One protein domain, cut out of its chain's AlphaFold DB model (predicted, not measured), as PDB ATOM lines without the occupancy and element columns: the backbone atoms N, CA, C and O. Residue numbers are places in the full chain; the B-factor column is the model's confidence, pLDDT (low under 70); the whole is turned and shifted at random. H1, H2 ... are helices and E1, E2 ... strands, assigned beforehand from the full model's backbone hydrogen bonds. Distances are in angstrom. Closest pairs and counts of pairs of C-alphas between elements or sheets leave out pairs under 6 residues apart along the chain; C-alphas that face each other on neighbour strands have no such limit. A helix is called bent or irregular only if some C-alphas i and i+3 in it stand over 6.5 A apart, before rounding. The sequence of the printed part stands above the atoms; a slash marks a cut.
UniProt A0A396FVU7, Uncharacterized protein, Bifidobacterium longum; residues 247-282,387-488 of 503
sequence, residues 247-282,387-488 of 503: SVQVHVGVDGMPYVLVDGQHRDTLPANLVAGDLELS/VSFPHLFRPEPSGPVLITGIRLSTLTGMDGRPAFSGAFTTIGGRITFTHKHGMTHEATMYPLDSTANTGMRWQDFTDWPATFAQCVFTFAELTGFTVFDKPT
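This is residues 247 to 282 and 387 to 488 of the 503 residues of an uncharacterized protein of Bifidobacterium longum (UniProt A0A396FVU7). Little regular structure: loops surround two small sheets partly face to face, a sandwich with crossed strands, E1 E2 E3 over the E4 end of E4 E5 E6. The long bent hairpin E5 and E6 reaches one end of the longest axis; H2 lies toward the other. The printed part has 138 residues, and the named elements, in the order E1 E2 E3 E4 H1 E5 E6 H2 H3 along the chain, hold only 51 of them; the class is mixed, helices and strands. Both sheets are antiparallel; the whole is compact, radius of gyration of the C-alphas 15.7 A, spans 52 by 35 by 27 A.

E1, residues 250 to 252, E2, 258 to 262, and E3, 265 to 268, form a meander of two hairpins, each strand antiparallel to the one before; N 251 and O 259 are 2.9 A apart, N 260 and O 267 3.0 A. E4, 401 to 404, neighbours E5, 422 to 434, with N 401 and O 424 2.7 A apart; E6, 438 to 447, follows, with N 430 and O 442 2.8 A apart. E5 bends by 73 degrees at residue 428. The closest C-alphas of E2 and E4, Tyr 259 and Leu 402, are 7.2 A apart. H3, 477 to 480, only grazes both sheets. H1, 407 to 410, and H2, 458 to 461, are on neither. The helices are too short for O i to N i+4 pairs.

E1 begins at C-alpha 250 (181.284, 171.127, 127.247); H3 ends at C-alpha 480 (183.583, 170.885, 120.557). E5 is 31.1 A long, E6 27.3 A.

Residues 283 to 386 are not printed, a gap of 31.2 A between C-alphas. The links H1 to E5 and H2 to H3 are long. Residues 452 to 455 and 488 have pLDDT under 70.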
ATOM      1  N   SER A 247     184.127 160.875 128.388       84.31
ATOM      2  CA  SER A 247     183.962 162.095 127.603       84.31
ATOM      3  C   SER A 247     183.524 163.252 128.499       84.31
ATOM      4  O   SER A 247     182.594 163.123 129.294       84.31
ATOM      5  N   VAL A 248     184.158 164.406 128.327       88.88
ATOM      6  CA  VAL A 248     183.773 165.668 128.960       88.88
ATOM      7  C   VAL A 248     182.587 166.263 128.207       88.88
ATOM      8  O   VAL A 248     182.577 166.326 126.973       88.88
ATOM      9  N   GLN A 249     181.576 166.715 128.944       88.56
ATOM     10  CA  GLN A 249     180.540 167.580 128.394       88.56
ATOM     11  C   GLN A 249     181.011 169.027 128.484       88.56
ATOM     12  O   GLN A 249     181.359 169.520 129.556       88.56
ATOM     13  N   VAL A 250     181.039 169.692 127.335       89.50
ATOM     14  CA  VAL A 250     181.284 171.127 127.247       89.50
ATOM     15  C   VAL A 250     179.952 171.820 127.027       89.50
ATOM     16  O   VAL A 250     179.239 171.513 126.064       89.50
ATOM     17  N   HIS A 251     179.620 172.717 127.938       90.50
ATOM     18  CA  HIS A 251     178.392 173.486 127.928       90.50
ATOM     19  C   HIS A 251     178.647 174.870 127.347       90.50
ATOM     20  O   HIS A 251     179.779 175.355 127.352       90.50
ATOM     21  N   VAL A 252     177.587 175.514 126.876       90.06
ATOM     22  CA  VAL A 252     177.591 176.935 126.555       90.06
ATOM     23  C   VAL A 252     176.400 177.582 127.234       90.06
ATOM     24  O   VAL A 252     175.253 177.185 127.001       90.06
ATOM     25  N   GLY A 253     176.689 178.574 128.071       90.50
ATOM     26  CA  GLY A 253     175.688 179.323 128.809       90.50
ATOM     27  C   GLY A 253     174.759 180.118 127.896       90.50
ATOM     28  O   GLY A 253     175.017 180.337 126.707       90.50
ATOM     29  N   VAL A 254     173.660 180.600 128.473       90.38
ATOM     30  CA  VAL A 254     172.717 181.520 127.809       90.38
ATOM     31  C   VAL A 254     173.365 182.853 127.404       90.38
ATOM     32  O   VAL A 254     172.823 183.585 126.582       90.38
ATOM     33  N   ASP A 255     174.518 183.169 127.980       88.75
ATOM     34  CA  ASP A 255     175.327 184.358 127.734       88.75
ATOM     35  C   ASP A 255     176.356 184.184 126.604       88.75
ATOM     36  O   ASP A 255     177.020 185.153 126.248       88.75
ATOM     37  N   GLY A 256     176.476 182.991 126.009       87.69
ATOM     38  CA  GLY A 256     177.472 182.730 124.967       87.69
ATOM     39  C   GLY A 256     178.820 182.233 125.487       87.69
ATOM     40  O   GLY A 256     179.739 182.072 124.679       87.69
ATOM     41  N   MET A 257     178.959 181.979 126.792       90.19
ATOM     42  CA  MET A 257     180.227 181.581 127.405       90.19
ATOM     43  C   MET A 257     180.333 180.055 127.553       90.19
ATOM     44  O   MET A 257     179.465 179.433 128.172       90.19
ATOM     45  N   PRO A 258     181.379 179.415 126.995       90.06
ATOM     46  CA  PRO A 258     181.636 178.001 127.220       90.06
ATOM     47  C   PRO A 258     182.102 177.718 128.646       90.06
ATOM     48  O   PRO A 258     182.926 178.452 129.197       90.06
ATOM     49  N   TYR A 259     181.642 176.602 129.199       91.81
ATOM     50  CA  TYR A 259     182.037 176.141 130.523       91.81
ATOM     51  C   TYR A 259     182.023 174.612 130.616       91.81
ATOM     52  O   TYR A 259     181.498 173.900 129.752       91.81
ATOM     53  N   VAL A 260     182.614 174.094 131.688       91.81
ATOM     54  CA  VAL A 260     182.533 172.682 132.078       91.81
ATOM     55  C   VAL A 260     181.990 172.560 133.492       91.81
ATOM     56  O   VAL A 260     182.171 173.452 134.321       91.81
ATOM     57  N   LEU A 261     181.344 171.431 133.770       89.06
ATOM     58  CA  LEU A 261     180.950 171.054 135.119       89.06
ATOM     59  C   LEU A 261     181.974 170.076 135.687       89.06
ATOM     60  O   LEU A 261     182.224 169.022 135.103       89.06
ATOM     61  N   VAL A 262     182.547 170.413 136.839       85.12
ATOM     62  CA  VAL A 262     183.465 169.539 137.579       85.12
ATOM     63  C   VAL A 262     182.925 169.391 138.990       85.12
ATOM     64  O   VAL A 262     182.793 170.383 139.697       85.12
ATOM     65  N   ASP A 263     182.538 168.173 139.370       80.19
ATOM     66  CA  ASP A 263     181.866 167.885 140.648       80.19
ATOM     67  C   ASP A 263     180.633 168.779 140.899       80.19
ATOM     68  O   ASP A 263     180.356 169.223 142.013       80.19
ATOM     69  N   GLY A 264     179.900 169.086 139.824       80.75
ATOM     70  CA  GLY A 264     178.736 169.976 139.844       80.75
ATOM     71  C   GLY A 264     179.065 171.470 139.934       80.75
ATOM     72  O   GLY A 264     178.144 172.282 139.917       80.75
ATOM     73  N   GLN A 265     180.345 171.851 140.002       84.62
ATOM     74  CA  GLN A 265     180.786 173.246 139.994       84.62
ATOM     75  C   GLN A 265     180.987 173.756 138.567       84.62
ATOM     76  O   GLN A 265     181.589 173.078 137.733       84.62
ATOM     77  N   HIS A 266     180.515 174.975 138.321       88.44
ATOM     78  CA  HIS A 266     180.706 175.704 137.071       88.44
ATOM     79  C   HIS A 266     182.160 176.173 136.945       88.44
ATOM     80  O   HIS A 266     182.682 176.813 137.859       88.44
ATOM     81  N   ARG A 267     182.818 175.864 135.824       89.81
ATOM     82  CA  ARG A 267     184.158 176.372 135.503       89.81
ATOM     83  C   ARG A 267     184.177 177.012 134.127       89.81
ATOM     84  O   ARG A 267     184.025 176.322 133.115       89.81
ATOM     85  N   ASP A 268     184.402 178.318 134.124       88.06
ATOM     86  CA  ASP A 268     184.435 179.136 132.918       88.06
ATOM     87  C   ASP A 268     185.639 178.798 132.038       88.06
ATOM     88  O   ASP A 268     186.693 178.354 132.507       88.06
ATOM     89  N   THR A 269     185.495 179.041 130.738       89.94
ATOM     90  CA  THR A 269     186.624 178.986 129.810       89.94
ATOM     91  C   THR A 269     187.653 180.086 130.085       89.94
ATOM     92  O   THR A 269     187.321 181.217 130.434       89.94
ATOM     93  N   LEU A 270     188.924 179.762 129.849       91.38
ATOM     94  CA  LEU A 270     190.031 180.705 129.848       91.38
ATOM     95  C   LEU A 270     190.194 181.340 128.455       91.38
ATOM     96  O   LEU A 270     190.374 180.622 127.465       91.38
ATOM     97  N   PRO A 271     190.210 182.675 128.351       88.56
ATOM     98  CA  PRO A 271     190.629 183.355 127.136       88.56
ATOM     99  C   PRO A 271     192.097 183.054 126.800       88.56
ATOM    100  O   PRO A 271     192.970 183.119 127.668       88.56
ATOM    101  N   ALA A 272     192.393 182.791 125.525       86.56
ATOM    102  CA  ALA A 272     193.742 182.456 125.062       86.56
ATOM    103  C   ALA A 272     194.811 183.492 125.440       86.56
ATOM    104  O   ALA A 272     195.959 183.131 125.661       86.56
ATOM    105  N   ASN A 273     194.460 184.778 125.535       88.06
ATOM    106  CA  ASN A 273     195.401 185.844 125.888       88.06
ATOM    107  C   ASN A 273     195.823 185.840 127.369       88.06
ATOM    108  O   ASN A 273     196.745 186.574 127.723       88.06
ATOM    109  N   LEU A 274     195.158 185.061 128.228       90.38
ATOM    110  CA  LEU A 274     195.540 184.900 129.635       90.38
ATOM    111  C   LEU A 274     196.514 183.738 129.859       90.38
ATOM    112  O   LEU A 274     197.151 183.673 130.912       90.38
ATOM    113  N   VAL A 275     196.662 182.853 128.872       90.00
ATOM    114  CA  VAL A 275     197.535 181.678 128.914       90.00
ATOM    115  C   VAL A 275     198.718 181.905 127.978       90.00
ATOM    116  O   VAL A 275     198.549 182.344 126.844       90.00
ATOM    117  N   ALA A 276     199.931 181.612 128.440       89.12
ATOM    118  CA  ALA A 276     201.103 181.636 127.574       89.12
ATOM    119  C   ALA A 276     201.363 180.239 127.001       89.12
ATOM    120  O   ALA A 276     201.132 179.235 127.666       89.12
ATOM    121  N   GLY A 277     201.862 180.177 125.774       84.25
ATOM    122  CA  GLY A 277     202.294 178.941 125.137       84.25
ATOM    123  C   GLY A 277     203.036 179.251 123.847       84.25
ATOM    124  O   GLY A 277     202.837 180.312 123.244       84.25
ATOM    125  N   ASP A 278     203.895 178.334 123.433       78.00
ATOM    126  CA  ASP A 278     204.667 178.456 122.207       78.00
ATOM    127  C   ASP A 278     203.779 178.270 120.972       78.00
ATOM    128  O   ASP A 278     202.660 177.752 121.030       78.00
ATOM    129  N   LEU A 279     204.280 178.719 119.822       76.81
ATOM    130  CA  LEU A 279     203.611 178.522 118.532       76.81
ATOM    131  C   LEU A 279     203.871 177.130 117.941       76.81
ATOM    132  O   LEU A 279     203.241 176.763 116.949       76.81
ATOM    133  N   GLU A 280     204.814 176.390 118.520       86.06
ATOM    134  CA  GLU A 280     205.142 175.028 118.127       86.06
ATOM    135  C   GLU A 280     204.202 174.041 118.819       86.06
ATOM    136  O   GLU A 280     203.930 174.144 120.017       86.06
ATOM    137  N   LEU A 281     203.679 173.103 118.033       87.38
ATOM    138  CA  LEU A 281     202.806 172.045 118.510       87.38
ATOM    139  C   LEU A 281     203.397 170.694 118.129       87.38
ATOM    140  O   LEU A 281     203.774 170.480 116.975       87.38
ATOM    141  N   SER A 282     203.390 169.773 119.078       87.31
ATOM    142  CA  SER A 282     203.863 168.410 118.893       87.31
ATOM    143  C   SER A 282     202.753 167.535 118.319       87.31
ATOM    144  O   SER A 282     201.607 167.542 118.790       87.31
ATOM    145  N   VAL A 387     194.308 182.545 143.647       87.00
ATOM    146  CA  VAL A 387     193.256 182.347 144.654       87.00
ATOM    147  C   VAL A 387     191.910 182.098 143.978       87.00
ATOM    148  O   VAL A 387     191.154 181.235 144.427       87.00
ATOM    149  N   SER A 388     191.635 182.800 142.876       87.19
ATOM    150  CA  SER A 388     190.444 182.611 142.041       87.19
ATOM    151  C   SER A 388     190.508 181.339 141.184       87.19
ATOM    152  O   SER A 388     189.488 180.690 140.952       87.19
ATOM    153  N   PHE A 389     191.708 180.927 140.757       90.94
ATOM    154  CA  PHE A 389     191.939 179.736 139.926       90.94
ATOM    155  C   PHE A 389     192.875 178.706 140.588       90.94
ATOM    156  O   PHE A 389     193.840 178.258 139.963       90.94
ATOM    157  N   PRO A 390     192.609 178.250 141.825       90.00
ATOM    158  CA  PRO A 390     193.567 177.444 142.583       90.00
ATOM    159  C   PRO A 390     193.838 176.088 141.927       90.00
ATOM    160  O   PRO A 390     194.951 175.578 141.998       90.00
ATOM    161  N   HIS A 391     192.855 175.532 141.216       91.12
ATOM    162  CA  HIS A 391     192.980 174.282 140.462       91.12
ATOM    163  C   HIS A 391     194.014 174.341 139.320       91.12
ATOM    164  O   HIS A 391     194.450 173.296 138.853       91.12
ATOM    165  N   LEU A 392     194.422 175.537 138.871       94.00
ATOM    166  CA  LEU A 392     195.476 175.713 137.865       94.00
ATOM    167  C   LEU A 392     196.870 175.854 138.478       94.00
ATOM    168  O   LEU A 392     197.846 175.856 137.737       94.00
ATOM    169  N   PHE A 393     196.981 175.989 139.800       93.69
ATOM    170  CA  PHE A 393     198.247 176.251 140.486       93.69
ATOM    171  C   PHE A 393     198.534 175.269 141.625       93.69
ATOM    172  O   PHE A 393     199.403 175.531 142.453       93.69
ATOM    173  N   ARG A 394     197.828 174.138 141.671       92.94
ATOM    174  CA  ARG A 394     198.101 173.026 142.588       92.94
ATOM    175  C   ARG A 394     198.854 171.904 141.872       92.94
ATOM    176  O   ARG A 394     198.635 171.714 140.675       92.94
ATOM    177  N   PRO A 395     199.699 171.138 142.580       94.00
ATOM    178  CA  PRO A 395     200.384 169.976 142.031       94.00
ATOM    179  C   PRO A 395     199.463 168.748 141.998       94.00
ATOM    180  O   PRO A 395     199.788 167.681 142.515       94.00
ATOM    181  N   GLU A 396     198.282 168.932 141.420       93.25
ATOM    182  CA  GLU A 396     197.267 167.910 141.209       93.25
ATOM    183  C   GLU A 396     196.608 168.148 139.841       93.25
ATOM    184  O   GLU A 396     196.630 169.279 139.338       93.25
ATOM    185  N   PRO A 397     196.018 167.117 139.211       93.62
ATOM    186  CA  PRO A 397     195.297 167.293 137.960       93.62
ATOM    187  C   PRO A 397     194.216 168.361 138.097       93.62
ATOM    188  O   PRO A 397     193.346 168.283 138.965       93.62
ATOM    189  N   SER A 398     194.237 169.341 137.198       92.56
ATOM    190  CA  SER A 398     193.312 170.473 137.212       92.56
ATOM    191  C   SER A 398     191.863 170.038 137.022       92.56
ATOM    192  O   SER A 398     190.946 170.789 137.350       92.56
ATOM    193  N   GLY A 399     191.640 168.850 136.451       90.94
ATOM    194  CA  GLY A 399     190.387 168.487 135.806       90.94
ATOM    195  C   GLY A 399     190.226 169.222 134.470       90.94
ATOM    196  O   GLY A 399     191.168 169.878 134.013       90.94
ATOM    197  N   PRO A 400     189.043 169.125 133.838       91.75
ATOM    198  CA  PRO A 400     188.775 169.773 132.562       91.75
ATOM    199  C   PRO A 400     188.984 171.295 132.614       91.75
ATOM    200  O   PRO A 400     188.408 171.987 133.453       91.75
ATOM    201  N   VAL A 401     189.786 171.799 131.681       91.31
ATOM    202  CA  VAL A 401     190.068 173.212 131.411       91.31
ATOM    203  C   VAL A 401     189.793 173.468 129.933       91.31
ATOM    204  O   VAL A 401     190.198 172.682 129.073       91.31
ATOM    205  N   LEU A 402     189.107 174.571 129.639       89.88
ATOM    206  CA  LEU A 402     188.826 175.026 128.280       89.88
ATOM    207  C   LEU A 402     189.598 176.299 127.991       89.88
ATOM    208  O   LEU A 402     189.505 177.252 128.763       89.88
ATOM    209  N   ILE A 403     190.265 176.351 126.843       88.06
ATOM    210  CA  ILE A 403     190.893 177.571 126.338       88.06
ATOM    211  C   ILE A 403     190.221 177.938 125.014       88.06
ATOM    212  O   ILE A 403     190.110 177.090 124.126       88.06
ATOM    213  N   THR A 404     189.753 179.179 124.888       85.81
ATOM    214  CA  THR A 404     189.001 179.672 123.719       85.81
ATOM    215  C   THR A 404     189.664 180.883 123.077       85.81
ATOM    216  O   THR A 404     190.480 181.575 123.691       85.81
ATOM    217  N   GLY A 405     189.342 181.131 121.805       80.56
ATOM    218  CA  GLY A 405     189.905 182.258 121.056       80.56
ATOM    219  C   GLY A 405     191.356 182.032 120.623       80.56
ATOM    220  O   GLY A 405     192.071 182.977 120.283       80.56
ATOM    221  N   ILE A 406     191.811 180.778 120.619       78.88
ATOM    222  CA  ILE A 406     193.149 180.414 120.158       78.88
ATOM    223  C   ILE A 406     193.137 180.403 118.630       78.88
ATOM    224  O   ILE A 406     192.287 179.764 118.015       78.88
ATOM    225  N   ARG A 407     194.117 181.041 117.981       77.75
ATOM    226  CA  ARG A 407     194.235 181.034 116.506       77.75
ATOM    227  C   ARG A 407     194.326 179.616 115.919       77.75
ATOM    228  O   ARG A 407     193.869 179.377 114.810       77.75
ATOM    229  N   LEU A 408     194.904 178.687 116.677       77.94
ATOM    230  CA  LEU A 408     195.065 177.273 116.326       77.94
ATOM    231  C   LEU A 408     193.733 176.510 116.245       77.94
ATOM    232  O   LEU A 408     193.702 175.423 115.674       77.94
ATOM    233  N   SER A 409     192.633 177.081 116.747       75.75
ATOM    234  CA  SER A 409     191.282 176.506 116.647       75.75
ATOM    235  C   SER A 409     190.836 176.228 115.211       75.75
ATOM    236  O   SER A 409     190.021 175.341 114.980       75.75
ATOM    237  N   THR A 410     191.389 176.949 114.230       77.25
ATOM    238  CA  THR A 410     191.078 176.752 112.809       77.25
ATOM    239  C   THR A 410     191.732 175.511 112.207       77.25
ATOM    240  O   THR A 410     191.396 175.140 111.085       77.25
ATOM    241  N   LEU A 411     192.703 174.897 112.889       83.75
ATOM    242  CA  LEU A 411     193.301 173.642 112.445       83.75
ATOM    243  C   LEU A 411     192.315 172.517 112.737       83.75
ATOM    244  O   LEU A 411     192.016 172.251 113.896       83.75
ATOM    245  N   THR A 412     191.804 171.862 111.701       80.56
ATOM    246  CA  THR A 412     190.817 170.790 111.849       80.56
ATOM    247  C   THR A 412     191.497 169.425 111.786       80.56
ATOM    248  O   THR A 412     192.242 169.140 110.846       80.56
ATOM    249  N   GLY A 413     191.244 168.588 112.790       79.19
ATOM    250  CA  GLY A 413     191.648 167.189 112.830       79.19
ATOM    251  C   GLY A 413     190.825 166.323 111.875       79.19
ATOM    252  O   GLY A 413     189.849 166.759 111.261       79.19
ATOM    253  N   MET A 414     191.206 165.051 111.750       80.00
ATOM    254  CA  MET A 414     190.500 164.102 110.876       80.00
ATOM    255  C   MET A 414     189.060 163.794 111.319       80.00
ATOM    256  O   MET A 414     188.262 163.308 110.524       80.00
ATOM    257  N   ASP A 415     188.731 164.080 112.575       75.25
ATOM    258  CA  ASP A 415     187.404 163.943 113.173       75.25
ATOM    259  C   ASP A 415     186.506 165.174 112.935       75.25
ATOM    260  O   ASP A 415     185.373 165.214 113.417       75.25
ATOM    261  N   GLY A 416     186.993 166.176 112.195       76.38
ATOM    262  CA  GLY A 416     186.263 167.408 111.903       76.38
ATOM    263  C   GLY A 416     186.262 168.427 113.046       76.38
ATOM    264  O   GLY A 416     185.596 169.455 112.923       76.38
ATOM    265  N   ARG A 417     186.999 168.176 114.137       78.88
ATOM    266  CA  ARG A 417     187.097 169.074 115.298       78.88
ATOM    267  C   ARG A 417     188.397 169.876 115.281       78.88
ATOM    268  O   ARG A 417     189.345 169.477 114.604       78.88
ATOM    269  N   PRO A 418     188.494 170.988 116.027       81.25
ATOM    270  CA  PRO A 418     189.764 171.651 116.269       81.25
ATOM    271  C   PRO A 418     190.816 170.675 116.804       81.25
ATOM    272  O   PRO A 418     190.594 169.984 117.796       81.25
ATOM    273  N   ALA A 419     191.981 170.649 116.165       82.69
ATOM    274  CA  ALA A 419     193.094 169.790 116.545       82.69
ATOM    275  C   ALA A 419     193.764 170.245 117.851       82.69
ATOM    276  O   ALA A 419     194.461 169.456 118.477       82.69
ATOM    277  N   PHE A 420     193.565 171.498 118.271       81.00
ATOM    278  CA  PHE A 420     194.119 172.029 119.520       81.00
ATOM    279  C   PHE A 420     193.060 172.553 120.497       81.00
ATOM    280  O   PHE A 420     193.274 172.473 121.695       81.00
ATOM    281  N   SER A 421     191.916 173.074 120.047       76.00
ATOM    282  CA  SER A 421     190.882 173.526 120.992       76.00
ATOM    283  C   SER A 421     190.100 172.346 121.587       76.00
ATOM    284  O   SER A 421     189.979 171.279 120.984       76.00
ATOM    285  N   GLY A 422     189.544 172.537 122.784       81.25
ATOM    286  CA  GLY A 422     188.738 171.539 123.491       81.25
ATOM    287  C   GLY A 422     189.083 171.455 124.975       81.25
ATOM    288  O   GLY A 422     189.757 172.334 125.509       81.25
ATOM    289  N   ALA A 423     188.598 170.404 125.636       88.44
ATOM    290  CA  ALA A 423     188.895 170.145 127.039       88.44
ATOM    291  C   ALA A 423     190.281 169.511 127.201       88.44
ATOM    292  O   ALA A 423     190.618 168.553 126.506       88.44
ATOM    293  N   PHE A 424     191.056 170.022 128.152       90.56
ATOM    294  CA  PHE A 424     192.338 169.463 128.578       90.56
ATOM    295  C   PHE A 424     192.359 169.291 130.094       90.56
ATOM    296  O   PHE A 424     191.574 169.916 130.797       90.56
ATOM    297  N   THR A 425     193.282 168.490 130.607       93.25
ATOM    298  CA  THR A 425     193.649 168.471 132.031       93.25
ATOM    299  C   THR A 425     195.156 168.596 132.169       93.25
ATOM    300  O   THR A 425     195.891 168.172 131.277       93.25
ATOM    301  N   THR A 426     195.634 169.127 133.289       94.19
ATOM    302  CA  THR A 426     197.035 168.947 133.680       94.19
ATOM    303  C   THR A 426     197.263 167.502 134.135       94.19
ATOM    304  O   THR A 426     196.385 166.895 134.759       94.19
ATOM    305  N   ILE A 427     198.422 166.938 133.797       93.75
ATOM    306  CA  ILE A 427     198.902 165.629 134.289       93.75
ATOM    307  C   ILE A 427     200.235 165.742 135.037       93.75
ATOM    308  O   ILE A 427     200.695 164.793 135.663       93.75
ATOM    309  N   GLY A 428     200.847 166.917 134.998       94.62
ATOM    310  CA  GLY A 428     202.083 167.224 135.688       94.62
ATOM    311  C   GLY A 428     202.533 168.632 135.361       94.62
ATOM    312  O   GLY A 428     201.805 169.398 134.720       94.62
ATOM    313  N   GLY A 429     203.735 168.964 135.807       94.81
ATOM    314  CA  GLY A 429     204.363 170.231 135.497       94.81
ATOM    315  C   GLY A 429     205.220 170.771 136.629       94.81
ATOM    316  O   GLY A 429     205.608 170.074 137.572       94.81
ATOM    317  N   ARG A 430     205.512 172.064 136.515       96.50
ATOM    318  CA  ARG A 430     206.361 172.801 137.442       96.50
ATOM    319  C   ARG A 430     205.697 174.100 137.871       96.50
ATOM    320  O   ARG A 430     205.502 175.006 137.062       96.50
ATOM    321  N   ILE A 431     205.399 174.215 139.161       97.06
ATOM    322  CA  ILE A 431     204.871 175.439 139.774       97.06
ATOM    323  C   ILE A 431     206.033 176.181 140.418       97.06
ATOM    324  O   ILE A 431     206.704 175.637 141.285       97.06
ATOM    325  N   THR A 432     206.283 177.415 140.003       97.06
ATOM    326  CA  THR A 432     207.370 178.255 140.513       97.06
ATOM    327  C   THR A 432     206.794 179.520 141.119       97.06
ATOM    328  O   THR A 432     205.929 180.149 140.515       97.06
ATOM    329  N   PHE A 433     207.303 179.927 142.274       95.69
ATOM    330  CA  PHE A 433     207.033 181.225 142.875       95.69
ATOM    331  C   PHE A 433     208.339 181.985 143.068       95.69
ATOM    332  O   PHE A 433     209.297 181.454 143.625       95.69
ATOM    333  N   THR A 434     208.348 183.251 142.655       91.75
ATOM    334  CA  THR A 434     209.396 184.207 143.028       91.75
ATOM    335  C   THR A 434     208.757 185.544 143.379       91.75
ATOM    336  O   THR A 434     207.798 185.961 142.726       91.75
ATOM    337  N   HIS A 435     209.330 186.285 144.330       82.25
ATOM    338  CA  HIS A 435     208.842 187.629 144.684       82.25
ATOM    339  C   HIS A 435     208.760 188.592 143.490       82.25
ATOM    340  O   HIS A 435     207.934 189.499 143.474       82.25
ATOM    341  N   LYS A 436     209.614 188.410 142.474       81.94
ATOM    342  CA  LYS A 436     209.678 189.292 141.302       81.94
ATOM    343  C   LYS A 436     208.638 188.961 140.230       81.94
ATOM    344  O   LYS A 436     208.170 189.870 139.550       81.94
ATOM    345  N   HIS A 437     208.336 187.680 140.035       82.94
ATOM    346  CA  HIS A 437     207.506 187.210 138.920       82.94
ATOM    347  C   HIS A 437     206.168 186.611 139.366       82.94
ATOM    348  O   HIS A 437     205.369 186.213 138.522       82.94
ATOM    349  N   GLY A 438     205.906 186.568 140.674       90.19
ATOM    350  CA  GLY A 438     204.738 185.901 141.228       90.19
ATOM    351  C   GLY A 438     204.803 184.394 141.003       90.19
ATOM    352  O   GLY A 438     205.888 183.811 140.908       90.19
ATOM    353  N   MET A 439     203.630 183.765 140.934       94.25
ATOM    354  CA  MET A 439     203.507 182.334 140.684       94.25
ATOM    355  C   MET A 439     203.319 182.040 139.194       94.25
ATOM    356  O   MET A 439     202.591 182.740 138.497       94.25
ATOM    357  N   THR A 440     203.963 180.994 138.696       95.94
ATOM    358  CA  THR A 440     203.811 180.477 137.332       95.94
ATOM    359  C   THR A 440     203.693 178.964 137.394       95.94
ATOM    360  O   THR A 440     204.425 178.332 138.149       95.94
ATOM    361  N   HIS A 441     202.810 178.378 136.595       96.31
ATOM    362  CA  HIS A 441     202.718 176.935 136.417       96.31
ATOM    363  C   HIS A 441     202.990 176.588 134.958       96.31
ATOM    364  O   HIS A 441     202.183 176.905 134.090       96.31
ATOM    365  N   GLU A 442     204.130 175.955 134.703       95.62
ATOM    366  CA  GLU A 442     204.452 175.325 133.422       95.62
ATOM    367  C   GLU A 442     203.835 173.930 133.429       95.62
ATOM    368  O   GLU A 442     204.326 173.045 134.129       95.62
ATOM    369  N   ALA A 443     202.708 173.772 132.739       93.56
ATOM    370  CA  ALA A 443     201.836 172.621 132.886       93.56
ATOM    371  C   ALA A 443     201.987 171.630 131.726       93.56
ATOM    372  O   ALA A 443     201.911 172.000 130.552       93.56
ATOM    373  N   THR A 444     202.094 170.348 132.063       92.38
ATOM    374  CA  THR A 444     201.976 169.245 131.108       92.38
ATOM    375  C   THR A 444     200.494 168.986 130.860       92.38
ATOM    376  O   THR A 444     199.797 168.422 131.709       92.38
ATOM    377  N   MET A 445     199.988 169.434 129.710       90.06
ATOM    378  CA  MET A 445     198.573 169.316 129.346       90.06
ATOM    379  C   MET A 445     198.294 168.015 128.587       90.06
ATOM    380  O   MET A 445     199.018 167.652 127.657       90.06
ATOM    381  N   TYR A 446     197.185 167.355 128.918       91.44
ATOM    382  CA  TYR A 446     196.682 166.192 128.195       91.44
ATOM    383  C   TYR A 446     195.269 166.450 127.652       91.44
ATOM    384  O   TYR A 446     194.412 166.921 128.409       91.44
ATOM    385  N   PRO A 447     194.997 166.166 126.363       90.38
ATOM    386  CA  PRO A 447     193.672 166.356 125.787       90.38
ATOM    387  C   PRO A 447     192.671 165.359 126.375       90.38
ATOM    388  O   PRO A 447     192.945 164.165 126.480       90.38
ATOM    389  N   LEU A 448     191.487 165.848 126.722       90.56
ATOM    390  CA  LEU A 448     190.365 165.017 127.139       90.56
ATOM    391  C   LEU A 448     189.431 164.787 125.956       90.56
ATOM    392  O   LEU A 448     189.218 165.680 125.127       90.56
ATOM    393  N   ASP A 449     188.847 163.591 125.897       87.06
ATOM    394  CA  ASP A 449     187.762 163.351 124.959       87.06
ATOM    395  C   ASP A 449     186.605 164.283 125.329       87.06
ATOM    396  O   ASP A 449     186.247 164.421 126.499       87.06
ATOM    397  N   SER A 450     186.019 164.936 124.334       78.56
ATOM    398  CA  SER A 450     184.794 165.706 124.513       78.56
ATOM    399  C   SER A 450     183.661 164.959 123.835       78.56
ATOM    400  O   SER A 450     183.847 164.364 122.769       78.56
ATOM    401  N   THR A 451     182.475 164.972 124.441       70.38
ATOM    402  CA  THR A 451     181.340 164.231 123.880       70.38
ATOM    403  C   THR A 451     181.107 164.685 122.440       70.38
ATOM    404  O   THR A 451     181.155 165.872 122.122       70.38
ATOM    405  N   ALA A 452     180.942 163.729 121.531       63.41
ATOM    406  CA  ALA A 452     180.871 164.032 120.115       63.41
ATOM    407  C   ALA A 452     179.578 164.768 119.766       63.41
ATOM    408  O   ALA A 452     178.499 164.183 119.817       63.41
ATOM    409  N   ASN A 453     179.691 166.022 119.333       63.81
ATOM    410  CA  ASN A 453     178.582 166.732 118.722       63.81
ATOM    411  C   ASN A 453     178.574 166.537 117.199       63.81
ATOM    412  O   ASN A 453     178.781 167.458 116.415       63.81
ATOM    413  N   THR A 454     178.372 165.295 116.764       61.34
ATOM    414  CA  THR A 454     178.383 164.933 115.334       61.34
ATOM    415  C   THR A 454     177.034 165.145 114.647       61.34
ATOM    416  O   THR A 454     176.883 164.798 113.477       61.34
ATOM    417  N   GLY A 455     176.030 165.644 115.373       63.09
ATOM    418  CA  GLY A 455     174.637 165.639 114.930       63.09
ATOM    419  C   GLY A 455     173.868 166.942 115.115       63.09
ATOM    420  O   GLY A 455     172.774 167.022 114.554       63.09
ATOM    421  N   MET A 456     174.388 167.939 115.849       74.50
ATOM    422  CA  MET A 456     173.667 169.206 115.996       74.50
ATOM    423  C   MET A 456     173.523 169.920 114.657       74.50
ATOM    424  O   MET A 456     174.451 170.047 113.858       74.50
ATOM    425  N   ARG A 457     172.316 170.417 114.435       79.81
ATOM    426  CA  ARG A 457     171.905 171.209 113.283       79.81
ATOM    427  C   ARG A 457     171.586 172.620 113.750       79.81
ATOM    428  O   ARG A 457     171.253 172.835 114.906       79.81
ATOM    429  N   TRP A 458     171.568 173.577 112.824       77.88
ATOM    430  CA  TRP A 458     171.178 174.965 113.121       77.88
ATOM    431  C   TRP A 458     169.830 175.092 113.848       77.88
ATOM    432  O   TRP A 458     169.674 175.948 114.709       77.88
ATOM    433  N   GLN A 459     168.875 174.208 113.551       80.69
ATOM    434  CA  GLN A 459     167.579 174.145 114.237       80.69
ATOM    435  C   GLN A 459     167.678 173.817 115.737       80.69
ATOM    436  O   GLN A 459     166.789 174.196 116.493       80.69
ATOM    437  N   ASP A 460     168.737 173.148 116.188       77.94
ATOM    438  CA  ASP A 460     168.889 172.758 117.594       77.94
ATOM    439  C   ASP A 460     169.289 173.960 118.472       77.94
ATOM    440  O   ASP A 460     169.124 173.926 119.688       77.94
ATOM    441  N   PHE A 461     169.711 175.063 117.841       77.31
ATOM    442  CA  PHE A 461     170.011 176.347 118.478       77.31
ATOM    443  C   PHE A 461     168.787 177.262 118.627       77.31
ATOM    444  O   PHE A 461     168.920 178.344 119.188       77.31
ATOM    445  N   THR A 462     167.603 176.876 118.130       76.25
ATOM    446  CA  THR A 462     166.440 177.788 117.999       76.25
ATOM    447  C   THR A 462     166.013 178.445 119.322       76.25
ATOM    448  O   THR A 462     165.520 179.568 119.306       76.25
ATOM    449  N   ASP A 463     166.245 177.781 120.458       82.50
ATOM    450  CA  ASP A 463     165.879 178.283 121.792       82.50
ATOM    451  C   ASP A 463     167.072 178.837 122.594       82.50
ATOM    452  O   ASP A 463     166.916 179.198 123.764       82.50
ATOM    453  N   TRP A 464     168.273 178.856 122.010       87.94
ATOM    454  CA  TRP A 464     169.465 179.379 122.668       87.94
ATOM    455  C   TRP A 464     169.528 180.903 122.474       87.94
ATOM    456  O   TRP A 464     169.546 181.371 121.335       87.94
ATOM    457  N   PRO A 465     169.516 181.705 123.555       88.56
ATOM    458  CA  PRO A 465     169.288 183.149 123.456       88.56
ATOM    459  C   PRO A 465     170.544 183.954 123.094       88.56
ATOM    460  O   PRO A 465     170.426 185.143 122.795       88.56
ATOM    461  N   ALA A 466     171.731 183.344 123.148       87.38
ATOM    462  CA  ALA A 466     172.975 184.045 122.884       87.38
ATOM    463  C   ALA A 466     173.073 184.456 121.410       87.38
ATOM    464  O   ALA A 466     172.786 183.695 120.485       87.38
ATOM    465  N   THR A 467     173.527 185.682 121.182       85.31
ATOM    466  CA  THR A 467     173.828 186.190 119.846       85.31
ATOM    467  C   THR A 467     175.260 185.841 119.446       85.31
ATOM    468  O   THR A 467     176.142 185.688 120.293       85.31
ATOM    469  N   PHE A 468     175.540 185.820 118.140       80.50
ATOM    470  CA  PHE A 468     176.909 185.639 117.637       80.50
ATOM    471  C   PHE A 468     177.910 186.644 118.223       80.50
ATOM    472  O   PHE A 468     179.067 186.299 118.418       80.50
ATOM    473  N   ALA A 469     177.472 187.871 118.526       84.19
ATOM    474  CA  ALA A 469     178.330 188.907 119.102       84.19
ATOM    475  C   ALA A 469     178.698 188.653 120.575       84.19
ATOM    476  O   ALA A 469     179.663 189.233 121.060       84.19
ATOM    477  N   GLN A 470     177.931 187.817 121.281       87.25
ATOM    478  CA  GLN A 470     178.191 187.448 122.676       87.25
ATOM    479  C   GLN A 470     179.101 186.219 122.799       87.25
ATOM    480  O   GLN A 470     179.703 186.004 123.843       87.25
ATOM    481  N   CYS A 471     179.231 185.423 121.737       86.88
ATOM    482  CA  CYS A 471     180.033 184.204 121.750       86.88
ATOM    483  C   CYS A 471     181.536 184.528 121.722       86.88
ATOM    484  O   CYS A 471     182.017 185.180 120.795       86.88
ATOM    485  N   VAL A 472     182.296 184.017 122.695       84.44
ATOM    486  CA  VAL A 472     183.759 184.239 122.821       84.44
ATOM    487  C   VAL A 472     184.623 183.208 122.085       84.44
ATOM    488  O   VAL A 472     185.842 183.169 122.238       84.44
ATOM    489  N   PHE A 473     183.996 182.360 121.278       84.31
ATOM    490  CA  PHE A 473     184.622 181.233 120.598       84.31
ATOM    491  C   PHE A 473     184.455 181.329 119.081       84.31
ATOM    492  O   PHE A 473     183.575 182.006 118.550       84.31
ATOM    493  N   THR A 474     185.305 180.611 118.360       80.94
ATOM    494  CA  THR A 474     185.259 180.522 116.898       80.94
ATOM    495  C   THR A 474     184.209 179.515 116.415       80.94
ATOM    496  O   THR A 474     183.838 178.578 117.119       80.94
ATOM    497  N   PHE A 475     183.777 179.630 115.152       78.75
ATOM    498  CA  PHE A 475     182.912 178.614 114.531       78.75
ATOM    499  C   PHE A 475     183.527 177.209 114.536       78.75
ATOM    500  O   PHE A 475     182.793 176.226 114.586       78.75
ATOM    501  N   ALA A 476     184.858 177.100 114.496       78.38
ATOM    502  CA  ALA A 476     185.535 175.813 114.596       78.38
ATOM    503  C   ALA A 476     185.365 175.206 116.000       78.38
ATOM    504  O   ALA A 476     185.055 174.022 116.128       78.38
ATOM    505  N   GLU A 477     185.484 176.027 117.048       82.19
ATOM    506  CA  GLU A 477     185.301 175.626 118.451       82.19
ATOM    507  C   GLU A 477     183.874 175.171 118.773       82.19
ATOM    508  O   GLU A 477     183.704 174.300 119.624       82.19
ATOM    509  N   LEU A 478     182.869 175.649 118.028       80.75
ATOM    510  CA  LEU A 478     181.471 175.222 118.172       80.75
ATOM    511  C   LEU A 478     181.297 173.694 118.074       80.75
ATOM    512  O   LEU A 478     180.460 173.118 118.767       80.75
ATOM    513  N   THR A 479     182.109 173.022 117.251       77.50
ATOM    514  CA  THR A 479     182.070 171.554 117.083       77.50
ATOM    515  C   THR A 479     182.489 170.784 118.340       77.50
ATOM    516  O   THR A 479     182.198 169.593 118.465       77.50
ATOM    517  N   GLY A 480     183.168 171.451 119.278       78.12
ATOM    518  CA  GLY A 480     183.583 170.885 120.557       78.12
ATOM    519  C   GLY A 480     182.518 170.969 121.652       78.12
ATOM    520  O   GLY A 480     182.695 170.337 122.693       78.12
ATOM    521  N   PHE A 481     181.435 171.724 121.440       84.06
ATOM    522  CA  PHE A 481     180.397 171.960 122.445       84.06
ATOM    523  C   PHE A 481     179.248 170.972 122.329       84.06
ATOM    524  O   PHE A 481     178.871 170.550 121.239       84.06
ATOM    525  N   THR A 482     178.684 170.607 123.474       81.56
ATOM    526  CA  THR A 482     177.821 169.428 123.620       81.56
ATOM    527  C   THR A 482     176.452 169.756 124.189       81.56
ATOM    528  O   THR A 482     175.490 169.050 123.898       81.56
ATOM    529  N   VAL A 483     176.353 170.835 124.963       86.56
ATOM    530  CA  VAL A 483     175.123 171.271 125.619       86.56
ATOM    531  C   VAL A 483     175.011 172.783 125.466       86.56
ATOM    532  O   VAL A 483     175.983 173.496 125.692       86.56
ATOM    533  N   PHE A 484     173.834 173.261 125.072       87.44
ATOM    534  CA  PHE A 484     173.514 174.684 124.988       87.44
ATOM    535  C   PHE A 484     172.398 174.973 125.978       87.44
ATOM    536  O   PHE A 484     171.316 174.381 125.889       87.44
ATOM    537  N   ASP A 485     172.677 175.844 126.939       88.69
ATOM    538  CA  ASP A 485     171.751 176.108 128.025       88.69
ATOM    539  C   ASP A 485     170.532 176.867 127.522       88.69
ATOM    540  O   ASP A 485     170.621 177.815 126.743       88.69
ATOM    541  N   LYS A 486     169.362 176.459 128.002       84.12
ATOM    542  CA  LYS A 486     168.109 177.156 127.723       84.12
ATOM    543  C   LYS A 486     167.748 178.047 128.909       84.12
ATOM    544  O   LYS A 486     168.057 177.687 130.045       84.12
ATOM    545  N   PRO A 487     167.053 179.177 128.692       77.75
ATOM    546  CA  PRO A 487     166.590 180.017 129.787       77.75
ATOM    547  C   PRO A 487     165.710 179.210 130.750       77.75
ATOM    548  O   PRO A 487     164.613 178.777 130.395       77.75
ATOM    549  N   THR A 488     166.149 179.031 131.993       66.25
ATOM    550  CA  THR A 488     165.353 178.402 133.054       66.25
ATOM    551  C   THR A 488     164.431 179.421 133.730       66.25
ATOM    552  O   THR A 488     164.494 179.598 134.937       66.25
TER     553      THR A 488